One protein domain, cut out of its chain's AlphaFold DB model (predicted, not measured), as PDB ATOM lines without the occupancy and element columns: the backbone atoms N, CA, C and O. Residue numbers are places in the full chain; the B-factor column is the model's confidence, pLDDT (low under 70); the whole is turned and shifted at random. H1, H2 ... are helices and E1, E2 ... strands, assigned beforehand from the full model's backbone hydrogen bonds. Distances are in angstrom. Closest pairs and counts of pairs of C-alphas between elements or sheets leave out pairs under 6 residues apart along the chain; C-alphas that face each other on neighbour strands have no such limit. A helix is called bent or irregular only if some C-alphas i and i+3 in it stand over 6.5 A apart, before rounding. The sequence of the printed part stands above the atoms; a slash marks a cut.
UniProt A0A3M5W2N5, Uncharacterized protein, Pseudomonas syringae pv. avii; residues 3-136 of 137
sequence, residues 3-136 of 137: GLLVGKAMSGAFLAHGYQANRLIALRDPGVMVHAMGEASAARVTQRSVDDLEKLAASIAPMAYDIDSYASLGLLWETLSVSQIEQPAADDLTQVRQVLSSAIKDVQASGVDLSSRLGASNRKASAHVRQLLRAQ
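What this domain is: This is residues 3 to 136 of the 137 residues of an uncharacterized protein of Pseudomonas syringae pv. avii (UniProt A0A3M5W2N5). A small wall of three short parallel strands has the long helix H5 laid lengthwise over one face and the short helix H4 over the other, while most of the remaining chain reaches away from this slab. H2 and H3 make a corner at the far end of a loop excursion from the sheet, H1 lies off the sheet, and H7 is an arm whose residues 131 to 136 stick out free. The printed part has 134 residues, with seven named helices and three named strands in the order E1 H1 E2 H2 H3 H4 E3 H5 H6 H7; the sheet order is E1 E2 E3, all parallel, and the class is mostly helix. The whole is only just compact, close to loose, with a radius of gyration of the C-alphas of 16.5 A and spans of 48 by 45 by 25 A.

Where its parts are: E1, residues 3 to 5, begins at C-alpha 3 at (214.762, 178.777, 264.012) and is 6.4 A long. H1, residues 11 to 16, measures 8.9 A, and E2, residues 23 to 27, measures 13.6 A. H2 holds residues 39 to 46, 10.3 A, and H3 residues 50 to 57, 10.4 A. H4, residues 67 to 72, is 8.6 A long, and E3, residues 78 to 80, is 6.7 A long. H5, residues 90 to 110, is the longest helix; it begins at C-alpha 90 at (221.751, 196.967, 256.867) and runs 30.3 A. H6, residues 115 to 118, measures 5.7 A. H7, residues 121 to 136, measures 23.8 A and ends at C-alpha 136 at (210.012, 145.282, 260.798); it is irregular, with C-alphas 122 and 125 lying 7.8 A apart.

How they stand to each other: E1 and E2 are parallel neighbours at 19 degrees, with N 5 and O 25 at 2.8 A and N 25 and O 3 at 2.8 A, within hydrogen-bond range. E2, the inner strand, is also parallel to E3 at 22 degrees, with N 80 and O 26 at 2.9 A. E1, H1 and E2 form a strand-helix-strand unit, two parallel neighbour strands with a helix between, and its crossover is right-handed; E2, H2 H3 H4 and E3 form another. H5 is on the sheet at a height of 9.4 A and runs along the strands, at 11 degrees to E2 on the local plane; their closest C-alphas, those of Arg 23 and Ala 103, are 6.6 A apart. H4 is on the opposite face at a height of 9.5 A, over E3 and slantwise to the strands, at 34 degrees to E3 on the local plane; the closest C-alphas of the two, those of Ala 71 and Thr 79, are 7.6 A apart. H1 is not on the sheet and touches no helix. H2 and H3 touch about perpendicular, at 86 degrees, with the C-alphas of Ala 43 and Val 50 closest at 5.5 A. H4 and H7 are close but not clearly touching, with the C-alphas of Ser 72 and Asn 122 closest at 6.9 A. H6 and H7 only just touch, and only at the corner, with 3 pairs of C-alphas within 8 A; the closest, those of Leu 118 and Ala 127, are 6.0 A apart. Every O i to N i+4 pair is within hydrogen-bond range in H1, H2, H3, H4 and H5, against 9 of 12 in H7; H6 is too short for such a pair.

The domain as a whole: The two C-alphas farthest apart, those of Ala 90 and Gln 136, are 53.1 A apart. The printed part has no cut. The link from E2 to H2, with 11 residues, is long; in it residues 34 to 35 pair with residues 9 to 10, parallel. The mean pLDDT of the printed part is 96.5, and no printed residue is under 70.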
ATOM      1  N   GLY A   3     213.890 178.454 262.885       98.31
ATOM      2  CA  GLY A   3     214.762 178.777 264.012       98.31
ATOM      3  C   GLY A   3     216.025 179.457 263.503       98.31
ATOM      4  O   GLY A   3     216.708 178.884 262.658       98.31
ATOM      5  N   LEU A   4     216.323 180.656 264.001       98.56
ATOM      6  CA  LEU A   4     217.551 181.388 263.694       98.56
ATOM      7  C   LEU A   4     218.462 181.381 264.927       98.56
ATOM      8  O   LEU A   4     218.120 181.951 265.961       98.56
ATOM      9  N   LEU A   5     219.605 180.716 264.812       98.56
ATOM     10  CA  LEU A   5     220.614 180.598 265.857       98.56
ATOM     11  C   LEU A   5     221.580 181.782 265.740       98.56
ATOM     12  O   LEU A   5     222.425 181.813 264.848       98.56
ATOM     13  N   VAL A   6     221.419 182.757 266.637       97.81
ATOM     14  CA  VAL A   6     222.251 183.977 266.721       97.81
ATOM     15  C   VAL A   6     223.160 183.996 267.955       97.81
ATOM     16  O   VAL A   6     223.792 184.999 268.247       97.81
ATOM     17  N   GLY A   7     223.203 182.896 268.710       97.31
ATOM     18  CA  GLY A   7     224.007 182.758 269.921       97.31
ATOM     19  C   GLY A   7     223.947 181.334 270.465       97.31
ATOM     20  O   GLY A   7     223.750 180.376 269.715       97.31
ATOM     21  N   LYS A   8     224.086 181.178 271.783       97.50
ATOM     22  CA  LYS A   8     224.104 179.862 272.442       97.50
ATOM     23  C   LYS A   8     222.723 179.196 272.426       97.50
ATOM     24  O   LYS A   8     221.757 179.750 272.944       97.50
ATOM     25  N   ALA A   9     222.653 177.962 271.936       98.00
ATOM     26  CA  ALA A   9     221.456 177.128 271.929       98.00
ATOM     27  C   ALA A   9     221.719 175.821 272.684       98.00
ATOM     28  O   ALA A   9     222.223 174.838 272.143       98.00
ATOM     29  N   MET A  10     221.381 175.828 273.974       97.62
ATOM     30  CA  MET A  10     221.821 174.793 274.906       97.62
ATOM     31  C   MET A  10     220.666 173.934 275.418       97.62
ATOM     32  O   MET A  10     219.674 174.448 275.936       97.62
ATOM     33  N   SER A  11     220.852 172.615 275.380       96.50
ATOM     34  CA  SER A  11     220.070 171.647 276.158       96.50
ATOM     35  C   SER A  11     218.541 171.806 276.030       96.50
ATOM     36  O   SER A  11     218.011 172.086 274.954       96.50
ATOM     37  N   GLY A  12     217.820 171.635 277.144       97.31
ATOM     38  CA  GLY A  12     216.373 171.804 277.250       97.31
ATOM     39  C   GLY A  12     215.854 173.168 276.789       97.31
ATOM     40  O   GLY A  12     214.749 173.230 276.257       97.31
ATOM     41  N   ALA A  13     216.649 174.240 276.909       97.62
ATOM     42  CA  ALA A  13     216.246 175.554 276.408       97.62
ATOM     43  C   ALA A  13     216.086 175.530 274.882       97.62
ATOM     44  O   ALA A  13     215.065 175.984 274.369       97.62
ATOM     45  N   PHE A  14     217.027 174.917 274.159       98.44
ATOM     46  CA  PHE A  14     216.914 174.778 272.708       98.44
ATOM     47  C   PHE A  14     215.830 173.774 272.293       98.44
ATOM     48  O   PHE A  14     215.125 174.002 271.308       98.44
ATOM     49  N   LEU A  15     215.639 172.688 273.056       97.88
ATOM     50  CA  LEU A  15     214.547 171.738 272.805       97.88
ATOM     51  C   LEU A  15     213.170 172.415 272.872       97.88
ATOM     52  O   LEU A  15     212.324 172.151 272.016       97.88
ATOM     53  N   ALA A  16     212.968 173.286 273.862       97.56
ATOM     54  CA  ALA A  16     211.729 174.034 274.049       97.56
ATOM     55  C   ALA A  16     211.596 175.203 273.061       97.56
ATOM     56  O   ALA A  16     210.510 175.457 272.542       97.56
ATOM     57  N   HIS A  17     212.697 175.903 272.783       97.75
ATOM     58  CA  HIS A  17     212.720 177.103 271.957       97.75
ATOM     59  C   HIS A  17     213.735 176.977 270.816       97.75
ATOM     60  O   HIS A  17     214.876 177.424 270.904       97.75
ATOM     61  N   GLY A  18     213.296 176.360 269.719       97.50
ATOM     62  CA  GLY A  18     214.034 176.341 268.456       97.50
ATOM     63  C   GLY A  18     214.086 174.970 267.799       97.50
ATOM     64  O   GLY A  18     213.852 174.868 266.596       97.50
ATOM     65  N   TYR A  19     214.310 173.889 268.551       98.06
ATOM     66  CA  TYR A  19     214.593 172.593 267.925       98.06
ATOM     67  C   TYR A  19     213.383 171.931 267.248       98.06
ATOM     68  O   TYR A  19     213.566 171.033 266.420       98.06
ATOM     69  N   GLN A  20     212.174 172.440 267.503       97.75
ATOM     70  CA  GLN A  20     210.939 172.105 266.781       97.75
ATOM     71  C   GLN A  20     210.806 172.800 265.410       97.75
ATOM     72  O   GLN A  20     209.831 172.573 264.697       97.75
ATOM     73  N   ALA A  21     211.754 173.658 265.014       98.12
ATOM     74  CA  ALA A  21     211.664 174.397 263.760       98.12
ATOM     75  C   ALA A  21     211.700 173.484 262.528       98.12
ATOM     76  O   ALA A  21     212.492 172.547 262.449       98.12
ATOM     77  N   ASN A  22     210.915 173.807 261.502       98.12
ATOM     78  CA  ASN A  22     210.962 173.078 260.235       98.12
ATOM     79  C   ASN A  22     212.322 173.257 259.551       98.12
ATOM     80  O   ASN A  22     212.809 172.324 258.917       98.12
ATOM     81  N   ARG A  23     212.948 174.432 259.711       98.44
ATOM     82  CA  ARG A  23     214.312 174.743 259.261       98.44
ATOM     83  C   ARG A  23     215.085 175.455 260.356       98.44
ATOM     84  O   ARG A  23     214.534 176.321 261.032       98.44
ATOM     85  N   LEU A  24     216.350 175.079 260.501       98.62
ATOM     86  CA  LEU A  24     217.307 175.741 261.377       98.62
ATOM     87  C   LEU A  24     218.313 176.487 260.509       98.62
ATOM     88  O   LEU A  24     218.875 175.903 259.587       98.62
ATOM     89  N   ILE A  25     218.524 177.759 260.805       98.69
ATOM     90  CA  ILE A  25     219.562 178.592 260.207       98.69
ATOM     91  C   ILE A  25     220.490 179.017 261.334       98.69
ATOM     92  O   ILE A  25     220.006 179.322 262.425       98.69
ATOM     93  N   ALA A  26     221.794 179.061 261.090       98.62
ATOM     94  CA  ALA A  26     222.744 179.579 262.065       98.62
ATOM     95  C   ALA A  26     223.637 180.666 261.487       98.62
ATOM     96  O   ALA A  26     224.050 180.586 260.329       98.62
ATOM     97  N   LEU A  27     223.958 181.659 262.310       98.38
ATOM     98  CA  LEU A  27     225.033 182.582 261.988       98.38
ATOM     99  C   LEU A  27     226.379 181.891 262.240       98.38
ATOM    100  O   LEU A  27     226.546 181.200 263.245       98.38
ATOM    101  N   ARG A  28     227.326 182.041 261.313       97.25
ATOM    102  CA  ARG A  28     228.696 181.546 261.475       97.25
ATOM    103  C   ARG A  28     229.497 182.548 262.287       97.25
ATOM    104  O   ARG A  28     230.097 183.458 261.727       97.25
ATOM    105  N   ASP A  29     229.470 182.368 263.597       96.88
ATOM    106  CA  ASP A  29     230.201 183.184 264.557       96.88
ATOM    107  C   ASP A  29     230.624 182.314 265.758       96.88
ATOM    108  O   ASP A  29     229.855 181.429 266.150       96.88
ATOM    109  N   PRO A  30     231.808 182.532 266.364       94.31
ATOM    110  CA  PRO A  30     232.267 181.754 267.520       94.31
ATOM    111  C   PRO A  30     231.327 181.788 268.739       94.31
ATOM    112  O   PRO A  30     231.343 180.871 269.559       94.31
ATOM    113  N   GLY A  31     230.499 182.826 268.880       95.62
ATOM    114  CA  GLY A  31     229.484 182.942 269.928       95.62
ATOM    115  C   GLY A  31     228.245 182.065 269.700       95.62
ATOM    116  O   GLY A  31     227.455 181.860 270.632       95.62
ATOM    117  N   VAL A  32     228.071 181.520 268.492       97.94
ATOM    118  CA  VAL A  32     226.969 180.623 268.136       97.94
ATOM    119  C   VAL A  32     227.395 179.187 268.398       97.94
ATOM    120  O   VAL A  32     228.195 178.607 267.673       97.94
ATOM    121  N   MET A  33     226.826 178.600 269.446       97.69
ATOM    122  CA  MET A  33     227.167 177.251 269.894       97.69
ATOM    123  C   MET A  33     225.913 176.424 270.123       97.69
ATOM    124  O   MET A  33     224.919 176.936 270.645       97.69
ATOM    125  N   VAL A  34     225.973 175.132 269.798       98.25
ATOM    126  CA  VAL A  34     224.869 174.192 270.033       98.25
ATOM    127  C   VAL A  34     225.384 172.983 270.793       98.25
ATOM    128  O   VAL A  34     226.170 172.208 270.264       98.25
ATOM    129  N   HIS A  35     224.917 172.782 272.025       97.38
ATOM    130  CA  HIS A  35     225.321 171.608 272.798       97.38
ATOM    131  C   HIS A  35     224.321 171.240 273.904       97.38
ATOM    132  O   HIS A  35     223.450 172.021 274.290       97.38
ATOM    133  N   ALA A  36     224.429 170.029 274.450       96.19
ATOM    134  CA  ALA A  36     223.508 169.529 275.477       96.19
ATOM    135  C   ALA A  36     223.790 170.069 276.891       96.19
ATOM    136  O   ALA A  36     222.928 169.987 277.765       96.19
ATOM    137  N   MET A  37     224.990 170.592 277.139       94.06
ATOM    138  CA  MET A  37     225.433 171.103 278.441       94.06
ATOM    139  C   MET A  37     226.692 171.955 278.273       94.06
ATOM    140  O   MET A  37     227.394 171.796 277.276       94.06
ATOM    141  N   GLY A  38     226.993 172.836 279.232       92.50
ATOM    142  CA  GLY A  38     228.243 173.609 279.236       92.50
ATOM    143  C   GLY A  38     229.474 172.736 279.500       92.50
ATOM    144  O   GLY A  38     229.359 171.693 280.145       92.50
ATOM    145  N   GLU A  39     230.641 173.168 279.023       91.62
ATOM    146  CA  GLU A  39     231.901 172.402 279.066       91.62
ATOM    147  C   GLU A  39     232.293 171.982 280.483       91.62
ATOM    148  O   GLU A  39     232.543 170.808 280.733       91.62
ATOM    149  N   ALA A  40     232.245 172.905 281.451       93.75
ATOM    150  CA  ALA A  40     232.561 172.597 282.847       93.75
ATOM    151  C   ALA A  40     231.629 171.522 283.442       93.75
ATOM    152  O   ALA A  40     232.056 170.673 284.227       93.75
ATOM    153  N   SER A  41     230.347 171.530 283.057       94.69
ATOM    154  CA  SER A  41     229.387 170.505 283.477       94.69
ATOM    155  C   SER A  41     229.665 169.166 282.793       94.69
ATOM    156  O   SER A  41     229.652 168.136 283.470       94.69
ATOM    157  N   ALA A  42     229.967 169.174 281.491       94.94
ATOM    158  CA  ALA A  42     230.356 167.976 280.747       94.94
ATOM    159  C   ALA A  42     231.617 167.338 281.332       94.94
ATOM    160  O   ALA A  42     231.638 166.131 281.580       94.94
ATOM    161  N   ALA A  43     232.639 168.144 281.617       96.06
ATOM    162  CA  ALA A  43     233.911 167.711 282.187       96.06
ATOM    163  C   ALA A  43     233.675 166.994 283.519       96.06
ATOM    164  O   ALA A  43     234.064 165.840 283.707       96.06
ATOM    165  N   ARG A  44     232.902 167.633 284.405       96.62
ATOM    166  CA  ARG A  44     232.561 167.083 285.719       96.62
ATOM    167  C   ARG A  44     231.820 165.750 285.634       96.62
ATOM    168  O   ARG A  44     232.187 164.811 286.332       96.62
ATOM    169  N   VAL A  45     230.777 165.668 284.808       96.81
ATOM    170  CA  VAL A  45     229.940 164.459 284.703       96.81
ATOM    171  C   VAL A  45     230.696 163.317 284.031       96.81
ATOM    172  O   VAL A  45     230.547 162.163 284.422       96.81
ATOM    173  N   THR A  46     231.531 163.628 283.043       95.38
ATOM    174  CA  THR A  46     232.296 162.622 282.298       95.38
ATOM    175  C   THR A  46     233.640 162.268 282.936       95.38
ATOM    176  O   THR A  46     234.353 161.435 282.379       95.38
ATOM    177  N   GLN A  47     233.962 162.867 284.090       96.62
ATOM    178  CA  GLN A  47     235.226 162.699 284.817       96.62
ATOM    179  C   GLN A  47     236.458 162.987 283.943       96.62
ATOM    180  O   GLN A  47     237.445 162.254 283.964       96.62
ATOM    181  N   ARG A  48     236.387 164.062 283.153       95.56
ATOM    182  CA  ARG A  48     237.468 164.550 282.286       95.56
ATOM    183  C   ARG A  48     237.822 165.989 282.638       95.56
ATOM    184  O   ARG A  48     237.020 166.689 283.254       95.56
ATOM    185  N   SER A  49     239.011 166.433 282.242       96.25
ATOM    186  CA  SER A  49     239.318 167.865 282.225       96.25
ATOM    187  C   SER A  49     238.583 168.560 281.070       96.25
ATOM    188  O   SER A  49     238.102 167.898 280.146       96.25
ATOM    189  N   VAL A  50     238.475 169.890 281.124       94.38
ATOM    190  CA  VAL A  50     237.934 170.680 280.002       94.38
ATOM    191  C   VAL A  50     238.837 170.524 278.775       94.38
ATOM    192  O   VAL A  50     238.340 170.173 277.710       94.38
ATOM    193  N   ASP A  51     240.155 170.618 278.951       94.81
ATOM    194  CA  ASP A  51     241.148 170.424 277.887       94.81
ATOM    195  C   ASP A  51     241.017 169.058 277.187       94.81
ATOM    196  O   ASP A  51     241.182 168.943 275.971       94.81
ATOM    197  N   ASP A  52     240.717 167.989 277.934       94.31
ATOM    198  CA  ASP A  52     240.490 166.669 277.336       94.31
ATOM    199  C   ASP A  52     239.200 166.631 276.510       94.31
ATOM    200  O   ASP A  52     239.148 165.944 275.486       94.31
ATOM    201  N   LEU A  53     238.161 167.364 276.922       93.81
ATOM    202  CA  LEU A  53     236.941 167.500 276.128       93.81
ATOM    203  C   LEU A  53     237.174 168.309 274.854       93.81
ATOM    204  O   LEU A  53     236.668 167.902 273.813       93.81
ATOM    205  N   GLU A  54     237.964 169.380 274.901       91.38
ATOM    206  CA  GLU A  54     238.328 170.166 273.713       91.38
ATOM    207  C   GLU A  54     239.086 169.315 272.681       91.38
ATOM    208  O   GLU A  54     238.765 169.324 271.490       91.38
ATOM    209  N   LYS A  55     240.038 168.486 273.135       93.75
ATOM    210  CA  LYS A  55     240.751 167.536 272.258       93.75
ATOM    211  C   LYS A  55     239.810 166.509 271.627       93.75
ATOM    212  O   LYS A  55     239.969 166.161 270.456       93.75
ATOM    213  N   LEU A  56     238.834 166.010 272.387       92.19
ATOM    214  CA  LEU A  56     237.829 165.082 271.862       92.19
ATOM    215  C   LEU A  56     236.897 165.777 270.864       92.19
ATOM    216  O   LEU A  56     236.647 165.225 269.795       92.19
ATOM    217  N   ALA A  57     236.446 166.994 271.169       92.06
ATOM    218  CA  ALA A  57     235.610 167.811 270.295       92.06
ATOM    219  C   ALA A  57     236.258 168.037 268.919       92.06
ATOM    220  O   ALA A  57     235.578 167.914 267.904       92.06
ATOM    221  N   ALA A  58     237.579 168.240 268.861       90.88
ATOM    222  CA  ALA A  58     238.304 168.418 267.600       90.88
ATOM    223  C   ALA A  58     238.253 167.198 266.653       90.88
ATOM    224  O   ALA A  58     238.483 167.337 265.453       90.88
ATOM    225  N   SER A  59     237.971 165.997 267.171       91.25
ATOM    226  CA  SER A  59     237.922 164.753 266.382       91.25
ATOM    227  C   SER A  59     236.533 164.112 266.313       91.25
ATOM    228  O   SER A  59     236.272 163.295 265.429       91.25
ATOM    229  N   ILE A  60     235.624 164.485 267.217       94.19
ATOM    230  CA  ILE A  60     234.283 163.913 267.347       94.19
ATOM    231  C   ILE A  60     233.267 165.047 267.196       94.19
ATOM    232  O   ILE A  60     232.843 165.647 268.181       94.19
ATOM    233  N   ALA A  61     232.828 165.304 265.960       93.94
ATOM    234  CA  ALA A  61     231.932 166.423 265.641       93.94
ATOM    235  C   ALA A  61     230.674 166.530 266.541       93.94
ATOM    236  O   ALA A  61     230.338 167.639 266.944       93.94
ATOM    237  N   PRO A  62     229.988 165.433 266.939       94.88
ATOM    238  CA  PRO A  62     228.852 165.525 267.865       94.88
ATOM    239  C   PRO A  62     229.182 166.000 269.291       94.88
ATOM    240  O   PRO A  62     228.251 166.278 270.043       94.88
ATOM    241  N   MET A  63     230.458 166.021 269.688       95.81
ATOM    242  CA  MET A  63     230.919 166.516 270.994       95.81
ATOM    243  C   MET A  63     231.398 167.967 270.946       95.81
ATOM    244  O   MET A  63     231.658 168.553 271.995       95.81
ATOM    245  N   ALA A  64     231.566 168.531 269.753       96.19
ATOM    246  CA  ALA A  64     232.055 169.887 269.598       96.19
ATOM    247  C   ALA A  64     230.951 170.922 269.828       96.19
ATOM    248  O   ALA A  64     229.766 170.664 269.606       96.19
ATOM    249  N   TYR A  65     231.366 172.100 270.289       96.00
ATOM    250  CA  TYR A  65     230.470 173.205 270.623       96.00
ATOM    251  C   TYR A  65     230.264 174.169 269.452       96.00
ATOM    252  O   TYR A  65     229.247 174.863 269.415       96.00
ATOM    253  N   ASP A  66     231.211 174.214 268.515       96.62
ATOM    254  CA  ASP A  66     231.217 175.154 267.405       96.62
ATOM    255  C   ASP A  66     230.142 174.834 266.353       96.62
ATOM    256  O   ASP A  66     229.679 173.698 266.182       96.62
ATOM    257  N   ILE A  67     229.740 175.873 265.625       97.75
ATOM    258  CA  ILE A  67     228.644 175.768 264.670       97.75
ATOM    259  C   ILE A  67     229.008 174.994 263.398       97.75
ATOM    260  O   ILE A  67     228.112 174.428 262.772       97.75
ATOM    261  N   ASP A  68     230.286 174.914 263.021       97.00
ATOM    262  CA  ASP A  68     230.719 174.195 261.818       97.00
ATOM    263  C   ASP A  68     230.647 172.679 262.040       97.00
ATOM    264  O   ASP A  68     230.111 171.938 261.205       97.00
ATOM    265  N   SER A  69     231.076 172.213 263.214       97.69
ATOM    266  CA  SER A  69     230.875 170.836 263.657       97.69
ATOM    267  C   SER A  69     229.391 170.484 263.708       97.69
ATOM    268  O   SER A  69     228.995 169.430 263.201       97.69
ATOM    269  N   TYR A  70     228.544 171.383 264.219       98.19
ATOM    270  CA  TYR A  70     227.093 171.187 264.214       98.19
ATOM    271  C   TYR A  70     226.502 171.158 262.792       98.19
ATOM    272  O   TYR A  70     225.646 170.320 262.489       98.19
ATOM    273  N   ALA A  71     226.990 172.013 261.887       97.81
ATOM    274  CA  ALA A  71     226.604 172.019 260.478       97.81
ATOM    275  C   ALA A  71     226.955 170.689 259.791       97.81
ATOM    276  O   ALA A  71     226.140 170.157 259.034       97.81
ATOM    277  N   SER A  72     228.102 170.084 260.130       97.12
ATOM    278  CA  SER A  72     228.513 168.769 259.609       97.12
ATOM    279  C   SER A  72     227.530 167.634 259.949       97.12
ATOM    280  O   SER A  72     227.518 166.592 259.289       97.12
ATOM    281  N   LEU A  73     226.676 167.819 260.964       98.00
ATOM    282  CA  LEU A  73     225.625 166.866 261.333       98.00
ATOM    283  C   LEU A  73     224.395 166.949 260.411       98.00
ATOM    284  O   LEU A  73     223.477 166.139 260.561       98.00
ATOM    285  N   GLY A  74     224.338 167.910 259.481       97.75
ATOM    286  CA  GLY A  74     223.210 168.110 258.559       97.75
ATOM    287  C   GLY A  74     221.901 168.459 259.258       97.75
ATOM    288  O   GLY A  74     220.828 168.049 258.816       97.75
ATOM    289  N   LEU A  75     221.992 169.132 260.406       98.12
ATOM    290  CA  LEU A  75     220.834 169.577 261.185       98.12
ATOM    291  C   LEU A  75     220.396 170.993 260.803       98.12
ATOM    292  O   LEU A  75     219.220 171.330 260.951       98.12
ATOM    293  N   LEU A  76     221.338 171.800 260.316       98.31
ATOM    294  CA  LEU A  76     221.087 173.126 259.773       98.31
ATOM    295  C   LEU A  76     220.639 173.006 258.319       98.31
ATOM    296  O   LEU A  76     221.197 172.229 257.549       98.31
ATOM    297  N   TRP A  77     219.626 173.786 257.966       98.19
ATOM    298  CA  TRP A  77     219.237 173.997 256.578       98.19
ATOM    299  C   TRP A  77     220.203 174.946 255.886       98.19
ATOM    300  O   TRP A  77     220.550 174.709 254.738       98.19
ATOM    301  N   GLU A  78     220.644 175.990 256.595       98.06
ATOM    302  CA  GLU A  78     221.693 176.863 256.092       98.06
ATOM    303  C   GLU A  78     222.509 177.520 257.214       98.06
ATOM    304  O   GLU A  78     222.079 177.630 258.367       98.06
ATOM    305  N   THR A  79     223.700 177.972 256.856       98.00
ATOM    306  CA  THR A  79     224.599 178.802 257.649       98.00
ATOM    307  C   THR A  79     224.874 180.118 256.926       98.00
ATOM    308  O   THR A  79     225.068 180.120 255.714       98.00
ATOM    309  N   LEU A  80     224.930 181.231 257.655       97.38
ATOM    310  CA  LEU A  80     225.179 182.555 257.083       97.38
ATOM    311  C   LEU A  80     226.286 183.275 257.854       97.38
ATOM    312  O   LEU A  80     226.233 183.354 259.077       97.38
ATOM    313  N   SER A  81     227.261 183.840 257.153       96.06
ATOM    314  CA  SER A  81     228.220 184.770 257.753       96.06
ATOM    315  C   SER A  81     227.666 186.192 257.694       96.06
ATOM    316  O   SER A  81     227.130 186.601 256.668       96.06
ATOM    317  N   VAL A  82     227.805 186.937 258.787       95.00
ATOM    318  CA  VAL A  82     227.422 188.354 258.888       95.00
ATOM    319  C   VAL A  82     228.640 189.184 259.267       95.00
ATOM    320  O   VAL A  82     229.592 188.662 259.846       95.00
ATOM    321  N   SER A  83     228.616 190.471 258.938       95.00
ATOM    322  CA  SER A  83     229.711 191.387 259.253       95.00
ATOM    323  C   SER A  83     229.774 191.733 260.743       95.00
ATOM    324  O   SER A  83     230.864 191.793 261.311       95.00
ATOM    325  N   GLN A  84     228.618 191.931 261.387       91.69
ATOM    326  CA  GLN A  84     228.512 192.266 262.809       91.69
ATOM    327  C   GLN A  84     227.335 191.524 263.448       91.69
ATOM    328  O   GLN A  84     226.179 191.840 263.191       91.69
ATOM    329  N   ILE A  85     227.607 190.542 264.310       93.69
ATOM    330  CA  ILE A  85     226.535 189.739 264.921       93.69
ATOM    331  C   ILE A  85     225.756 190.497 266.008       93.69
ATOM    332  O   ILE A  85     224.530 190.432 266.044       93.69
ATOM    333  N   GLU A  86     226.456 191.257 266.856       93.94
ATOM    334  CA  GLU A  86     225.855 192.003 267.976       93.94
ATOM    335  C   GLU A  86     225.019 193.201 267.502       93.94
ATOM    336  O   GLU A  86     224.021 193.569 268.123       93.94
ATOM    337  N   GLN A  87     225.431 193.825 266.396       95.12
ATOM    338  CA  GLN A  87     224.766 194.982 265.797       95.12
ATOM    339  C   GLN A  87     224.771 194.829 264.272       95.12
ATOM    340  O   GLN A  87     225.635 195.398 263.609       95.12
ATOM    341  N   PRO A  88     223.841 194.042 263.706       95.94
ATOM    342  CA  PRO A  88     223.846 193.738 262.282       95.94
ATOM    343  C   PRO A  88     223.688 194.999 261.440       95.94
ATOM    344  O   PRO A  88     222.766 195.798 261.644       95.94
ATOM    345  N   ALA A  89     224.570 195.142 260.452       96.75
ATOM    346  CA  ALA A  89     224.475 196.202 259.464       96.75
ATOM    347  C   ALA A  89     223.236 196.009 258.568       96.75
ATOM    348  O   ALA A  89     222.609 194.946 258.533       96.75
ATOM    349  N   ALA A  90     222.886 197.037 257.791       97.62
ATOM    350  CA  ALA A  90     221.751 196.967 256.867       97.62
ATOM    351  C   ALA A  90     221.869 195.793 255.871       97.62
ATOM    352  O   ALA A  90     220.871 195.131 255.566       97.62
ATOM    353  N   ASP A  91     223.088 195.496 255.423       97.38
ATOM    354  CA  ASP A  91     223.361 194.389 254.507       97.38
ATOM    355  C   ASP A  91     223.214 193.026 255.197       97.38
ATOM    356  O   ASP A  91     222.625 192.113 254.613       97.38
ATOM    357  N   ASP A  92     223.643 192.894 256.458       97.75
ATOM    358  CA  ASP A  92     223.447 191.676 257.256       97.75
ATOM    359  C   ASP A  92     221.954 191.386 257.440       97.75
ATOM    360  O   ASP A  92     221.481 190.273 257.194       97.75
ATOM    361  N   LEU A  93     221.175 192.412 257.802       97.88
ATOM    362  CA  LEU A  93     219.722 192.301 257.935       97.88
ATOM    363  C   LEU A  93     219.058 191.900 256.617       97.88
ATOM    364  O   LEU A  93     218.105 191.116 256.621       97.88
ATOM    365  N   THR A  94     219.542 192.427 255.493       98.19
ATOM    366  CA  THR A  94     219.027 192.087 254.162       98.19
ATOM    367  C   THR A  94     219.279 190.617 253.840       98.19
ATOM    368  O   THR A  94     218.337 189.903 253.484       98.19
ATOM    369  N   GLN A  95     220.504 190.133 254.059       97.94
ATOM    370  CA  GLN A  95     220.868 188.731 253.845       97.94
ATOM    371  C   GLN A  95     220.062 187.789 254.749       97.94
ATOM    372  O   GLN A  95     219.448 186.837 254.260       97.94
ATOM    373  N   VAL A  96     219.963 188.090 256.048       98.19
ATOM    374  CA  VAL A  96     219.174 187.290 257.000       98.19
ATOM    375  C   VAL A  96     217.706 187.225 256.571       98.19
ATOM    376  O   VAL A  96     217.125 186.139 256.516       98.19
ATOM    377  N   ARG A  97     217.088 188.356 256.201       98.50
ATOM    378  CA  ARG A  97     215.689 188.391 255.727       98.50
ATOM    379  C   ARG A  97     215.484 187.569 254.457       98.50
ATOM    380  O   ARG A  97     214.453 186.900 254.323       98.50
ATOM    381  N   GLN A  98     216.446 187.594 253.540       98.50
ATOM    382  CA  GLN A  98     216.393 186.813 252.308       98.50
ATOM    383  C   GLN A  98     216.482 185.306 252.586       98.50
ATOM    384  O   GLN A  98     215.679 184.536 252.047       98.50
ATOM    385  N   VAL A  99     217.397 184.882 253.461       98.44
ATOM    386  CA  VAL A  99     217.543 183.472 253.858       98.44
ATOM    387  C   VAL A  99     216.294 182.989 254.600       98.44
ATOM    388  O   VAL A  99     215.760 181.931 254.266       98.44
ATOM    389  N   LEU A 100     215.745 183.788 255.523       98.62
ATOM    390  CA  LEU A 100     214.488 183.471 256.214       98.62
ATOM    391  C   LEU A 100     213.321 183.306 255.233       98.62
ATOM    392  O   LEU A 100     212.569 182.337 255.321       98.62
ATOM    393  N   SER A 101     213.188 184.218 254.268       98.50
ATOM    394  CA  SER A 101     212.141 184.143 253.242       98.50
ATOM    395  C   SER A 101     212.281 182.890 252.375       98.50
ATOM    396  O   SER A 101     211.282 182.258 252.031       98.50
ATOM    397  N   SER A 102     213.515 182.510 252.045       98.44
ATOM    398  CA  SER A 102     213.811 181.302 251.270       98.44
ATOM    399  C   SER A 102     213.475 180.037 252.060       98.44
ATOM    400  O   SER A 102     212.809 179.150 251.532       98.44
ATOM    401  N   ALA A 103     213.817 179.995 253.349       98.31
ATOM    402  CA  ALA A 103     213.484 178.880 254.230       98.31
ATOM    403  C   ALA A 103     211.965 178.718 254.416       98.31
ATOM    404  O   ALA A 103     211.463 177.597 254.444       98.31
ATOM    405  N   ILE A 104     211.206 179.819 254.506       98.19
ATOM    406  CA  ILE A 104     209.734 179.768 254.577       98.19
ATOM    407  C   ILE A 104     209.150 179.147 253.306       98.19
ATOM    408  O   ILE A 104     208.310 178.251 253.401       98.19
ATOM    409  N   LYS A 105     209.609 179.590 252.128       98.25
ATOM    410  CA  LYS A 105     209.169 179.034 250.838       98.25
ATOM    411  C   LYS A 105     209.502 177.547 250.725       98.25
ATOM    412  O   LYS A 105     208.661 176.765 250.295       98.25
ATOM    413  N   ASP A 106     210.696 177.152 251.160       98.12
ATOM    414  CA  ASP A 106     211.122 175.753 251.161       98.12
ATOM    415  C   ASP A 106     210.220 174.878 252.048       98.12
ATOM    416  O   ASP A 106     209.773 173.816 251.619       98.12
ATOM    417  N   VAL A 107     209.861 175.344 253.251       97.81
ATOM    418  CA  VAL A 107     208.914 174.638 254.138       97.81
ATOM    419  C   VAL A 107     207.534 174.504 253.500       97.81
ATOM    420  O   VAL A 107     206.930 173.437 253.568       97.81
ATOM    421  N   GLN A 108     207.036 175.563 252.859       97.06
ATOM    422  CA  GLN A 108     205.746 175.525 252.160       97.06
ATOM    423  C   GLN A 108     205.736 174.502 251.016       97.06
ATOM    424  O   GLN A 108     204.707 173.875 250.780       97.06
ATOM    425  N   ALA A 109     206.867 174.313 250.332       96.94
ATOM    426  CA  ALA A 109     206.982 173.395 249.201       96.94
ATOM    427  C   ALA A 109     207.244 171.932 249.604       96.94
ATOM    428  O   ALA A 109     206.775 171.017 248.933       96.94
ATOM    429  N   SER A 110     208.007 171.702 250.673       93.94
ATOM    430  CA  SER A 110     208.531 170.370 251.031       93.94
ATOM    431  C   SER A 110     207.855 169.722 252.243       93.94
ATOM    432  O   SER A 110     208.073 168.539 252.500       93.94
ATOM    433  N   GLY A 111     207.025 170.467 252.977       93.19
ATOM    434  CA  GLY A 111     206.263 169.962 254.113       93.19
ATOM    435  C   GLY A 111     206.814 170.369 255.482       93.19
ATOM    436  O   GLY A 111     207.798 171.097 255.626       93.19
ATOM    437  N   VAL A 112     206.112 169.907 256.519       94.06
ATOM    438  CA  VAL A 112     206.259 170.394 257.903       94.06
ATOM    439  C   VAL A 112     206.949 169.406 258.846       94.06
ATOM    440  O   VAL A 112     207.029 169.663 260.046       94.06
ATOM    441  N   ASP A 113     207.456 168.284 258.343       94.56
ATOM    442  CA  ASP A 113     208.197 167.330 259.166       94.56
ATOM    443  C   ASP A 113     209.680 167.732 259.347       94.56
ATOM    444  O   ASP A 113     210.132 168.790 258.901       94.56
ATOM    445  N   LEU A 114     210.435 166.890 260.062       96.88
ATOM    446  CA  LEU A 114     211.868 167.081 260.336       96.88
ATOM    447  C   LEU A 114     212.765 166.138 259.510       96.88
ATOM    448  O   LEU A 114     213.924 165.911 259.872       96.88
ATOM    449  N   SER A 115     212.241 165.548 258.431       94.94
ATOM    450  CA  SER A 115     212.958 164.573 257.596       94.94
ATOM    451  C   SER A 115     214.163 165.176 256.873       94.94
ATOM    452  O   SER A 115     215.149 164.472 256.650       94.94
ATOM    453  N   SER A 116     214.148 166.491 256.623       94.12
ATOM    454  CA  SER A 116     215.273 167.251 256.052       94.12
ATOM    455  C   SER A 116     216.575 167.099 256.847       94.12
ATOM    456  O   SER A 116     217.660 167.256 256.299       94.12
ATOM    457  N   ARG A 117     216.491 166.711 258.125       96.81
ATOM    458  CA  ARG A 117     217.638 166.543 259.029       96.81
ATOM    459  C   ARG A 117     218.327 165.172 258.933       96.81
ATOM    460  O   ARG A 117     219.124 164.832 259.811       96.81
ATOM    461  N   LEU A 118     217.970 164.328 257.960       95.00
ATOM    462  CA  LEU A 118     218.432 162.931 257.869       95.00
ATOM    463  C   LEU A 118     219.492 162.673 256.784       95.00
ATOM    464  O   LEU A 118     219.947 161.538 256.665       95.00
ATOM    465  N   GLY A 119     219.889 163.689 256.009       90.19
ATOM    466  CA  GLY A 119     220.726 163.512 254.813       90.19
ATOM    467  C   GLY A 119     222.243 163.428 255.037       90.19
ATOM    468  O   GLY A 119     222.951 162.944 254.159       90.19
ATOM    469  N   ALA A 120     222.766 163.880 256.180       95.75
ATOM    470  CA  ALA A 120     224.216 163.970 256.380       95.75
ATOM    471  C   ALA A 120     224.893 162.626 256.688       95.75
ATOM    472  O   ALA A 120     224.350 161.765 257.388       95.75
ATOM    473  N   SER A 121     226.148 162.496 256.244       95.38
ATOM    474  CA  SER A 121     227.017 161.335 256.486       95.38
ATOM    475  C   SER A 121     227.178 161.028 257.977       95.38
ATOM    476  O   SER A 121     226.991 159.880 258.389       95.38
ATOM    477  N   ASN A 122     227.388 162.060 258.801       95.56
ATOM    478  CA  ASN A 122     227.481 161.960 260.263       95.56
ATOM    479  C   ASN A 122     226.177 161.484 260.933       95.56
ATOM    480  O   ASN A 122     226.160 161.165 262.121       95.56
ATOM    481  N   ARG A 123     225.078 161.374 260.176       97.12
ATOM    482  CA  ARG A 123     223.791 160.829 260.625       97.12
ATOM    483  C   ARG A 123     223.347 159.586 259.857       97.12
ATOM    484  O   ARG A 123     222.208 159.151 260.029       97.12
ATOM    485  N   LYS A 124     224.239 158.930 259.104       97.38
ATOM    486  CA  LYS A 124     223.938 157.675 258.385       97.38
ATOM    487  C   LYS A 124     223.284 156.621 259.287       97.38
ATOM    488  O   LYS A 124     222.299 156.003 258.892       97.38
ATOM    489  N   ALA A 125     223.772 156.462 260.520       97.88
ATOM    490  CA  ALA A 125     223.180 155.539 261.492       97.88
ATOM    491  C   ALA A 125     221.729 155.915 261.852       97.88
ATOM    492  O   ALA A 125     220.864 155.047 261.922       97.88
ATOM    493  N   SER A 126     221.430 157.214 261.998       97.62
ATOM    494  CA  SER A 126     220.066 157.699 262.254       97.62
ATOM    495  C   SER A 126     219.101 157.350 261.115       97.62
ATOM    496  O   SER A 126     217.940 157.029 261.378       97.62
ATOM    497  N   ALA A 127     219.550 157.430 259.859       96.94
ATOM    498  CA  ALA A 127     218.749 157.043 258.699       96.94
ATOM    499  C   ALA A 127     218.564 155.518 258.627       96.94
ATOM    500  O   ALA A 127     217.443 155.037 258.456       96.94
ATOM    501  N   HIS A 128     219.642 154.761 258.845       97.81
ATOM    502  CA  HIS A 128     219.617 153.300 258.789       97.81
ATOM    503  C   HIS A 128     218.685 152.682 259.840       97.81
ATOM    504  O   HIS A 128     217.872 151.825 259.508       97.81
ATOM    505  N   VAL A 129     218.715 153.175 261.084       98.38
ATOM    506  CA  VAL A 129     217.795 152.716 262.142       98.38
ATOM    507  C   VAL A 129     216.332 152.890 261.721       98.38
ATOM    508  O   VAL A 129     215.534 151.972 261.880       98.38
ATOM    509  N   ARG A 130     215.969 154.030 261.118       97.62
ATOM    510  CA  ARG A 130     214.597 154.265 260.632       97.62
ATOM    511  C   ARG A 130     214.199 153.315 259.504       97.62
ATOM    512  O   ARG A 130     213.045 152.899 259.447       97.62
ATOM    513  N   GLN A 131     215.131 152.982 258.613       97.44
ATOM    514  CA  GLN A 131     214.896 151.999 257.555       97.44
ATOM    515  C   GLN A 131     214.610 150.614 258.145       97.44
ATOM    516  O   GLN A 131     213.635 149.982 257.745       97.44
ATOM    517  N   LEU A 132     215.422 150.168 259.109       98.50
ATOM    518  CA  LEU A 132     215.242 148.875 259.772       98.50
ATOM    519  C   LEU A 132     213.934 148.803 260.558       98.50
ATOM    520  O   LEU A 132     213.268 147.773 260.500       98.50
ATOM    521  N   LEU A 133     213.557 149.887 261.247       98.50
ATOM    522  CA  LEU A 133     212.262 149.985 261.921       98.50
ATOM    523  C   LEU A 133     211.118 149.808 260.921       98.50
ATOM    524  O   LEU A 133     210.262 148.970 261.142       98.50
ATOM    525  N   ARG A 134     211.136 150.520 259.784       98.00
ATOM    526  CA  ARG A 134     210.092 150.388 258.752       98.00
ATOM    527  C   ARG A 134     210.012 148.981 258.154       98.00
ATOM    528  O   ARG A 134     208.930 148.556 257.785       98.00
ATOM    529  N   ALA A 135     211.138 148.283 258.026       98.31
ATOM    530  CA  ALA A 135     211.161 146.923 257.486       98.31
ATOM    531  C   ALA A 135     210.561 145.873 258.443       98.31
ATOM    532  O   ALA A 135     210.244 144.775 257.999       98.31
ATOM    533  N   GLN A 136     210.449 146.196 259.735       97.56
ATOM    534  CA  GLN A 136     210.012 145.282 260.798       97.56
ATOM    535  C   GLN A 136     208.717 145.724 261.496       97.56
ATOM    536  O   GLN A 136     208.276 145.040 262.416       97.56
TER     537      GLN A 136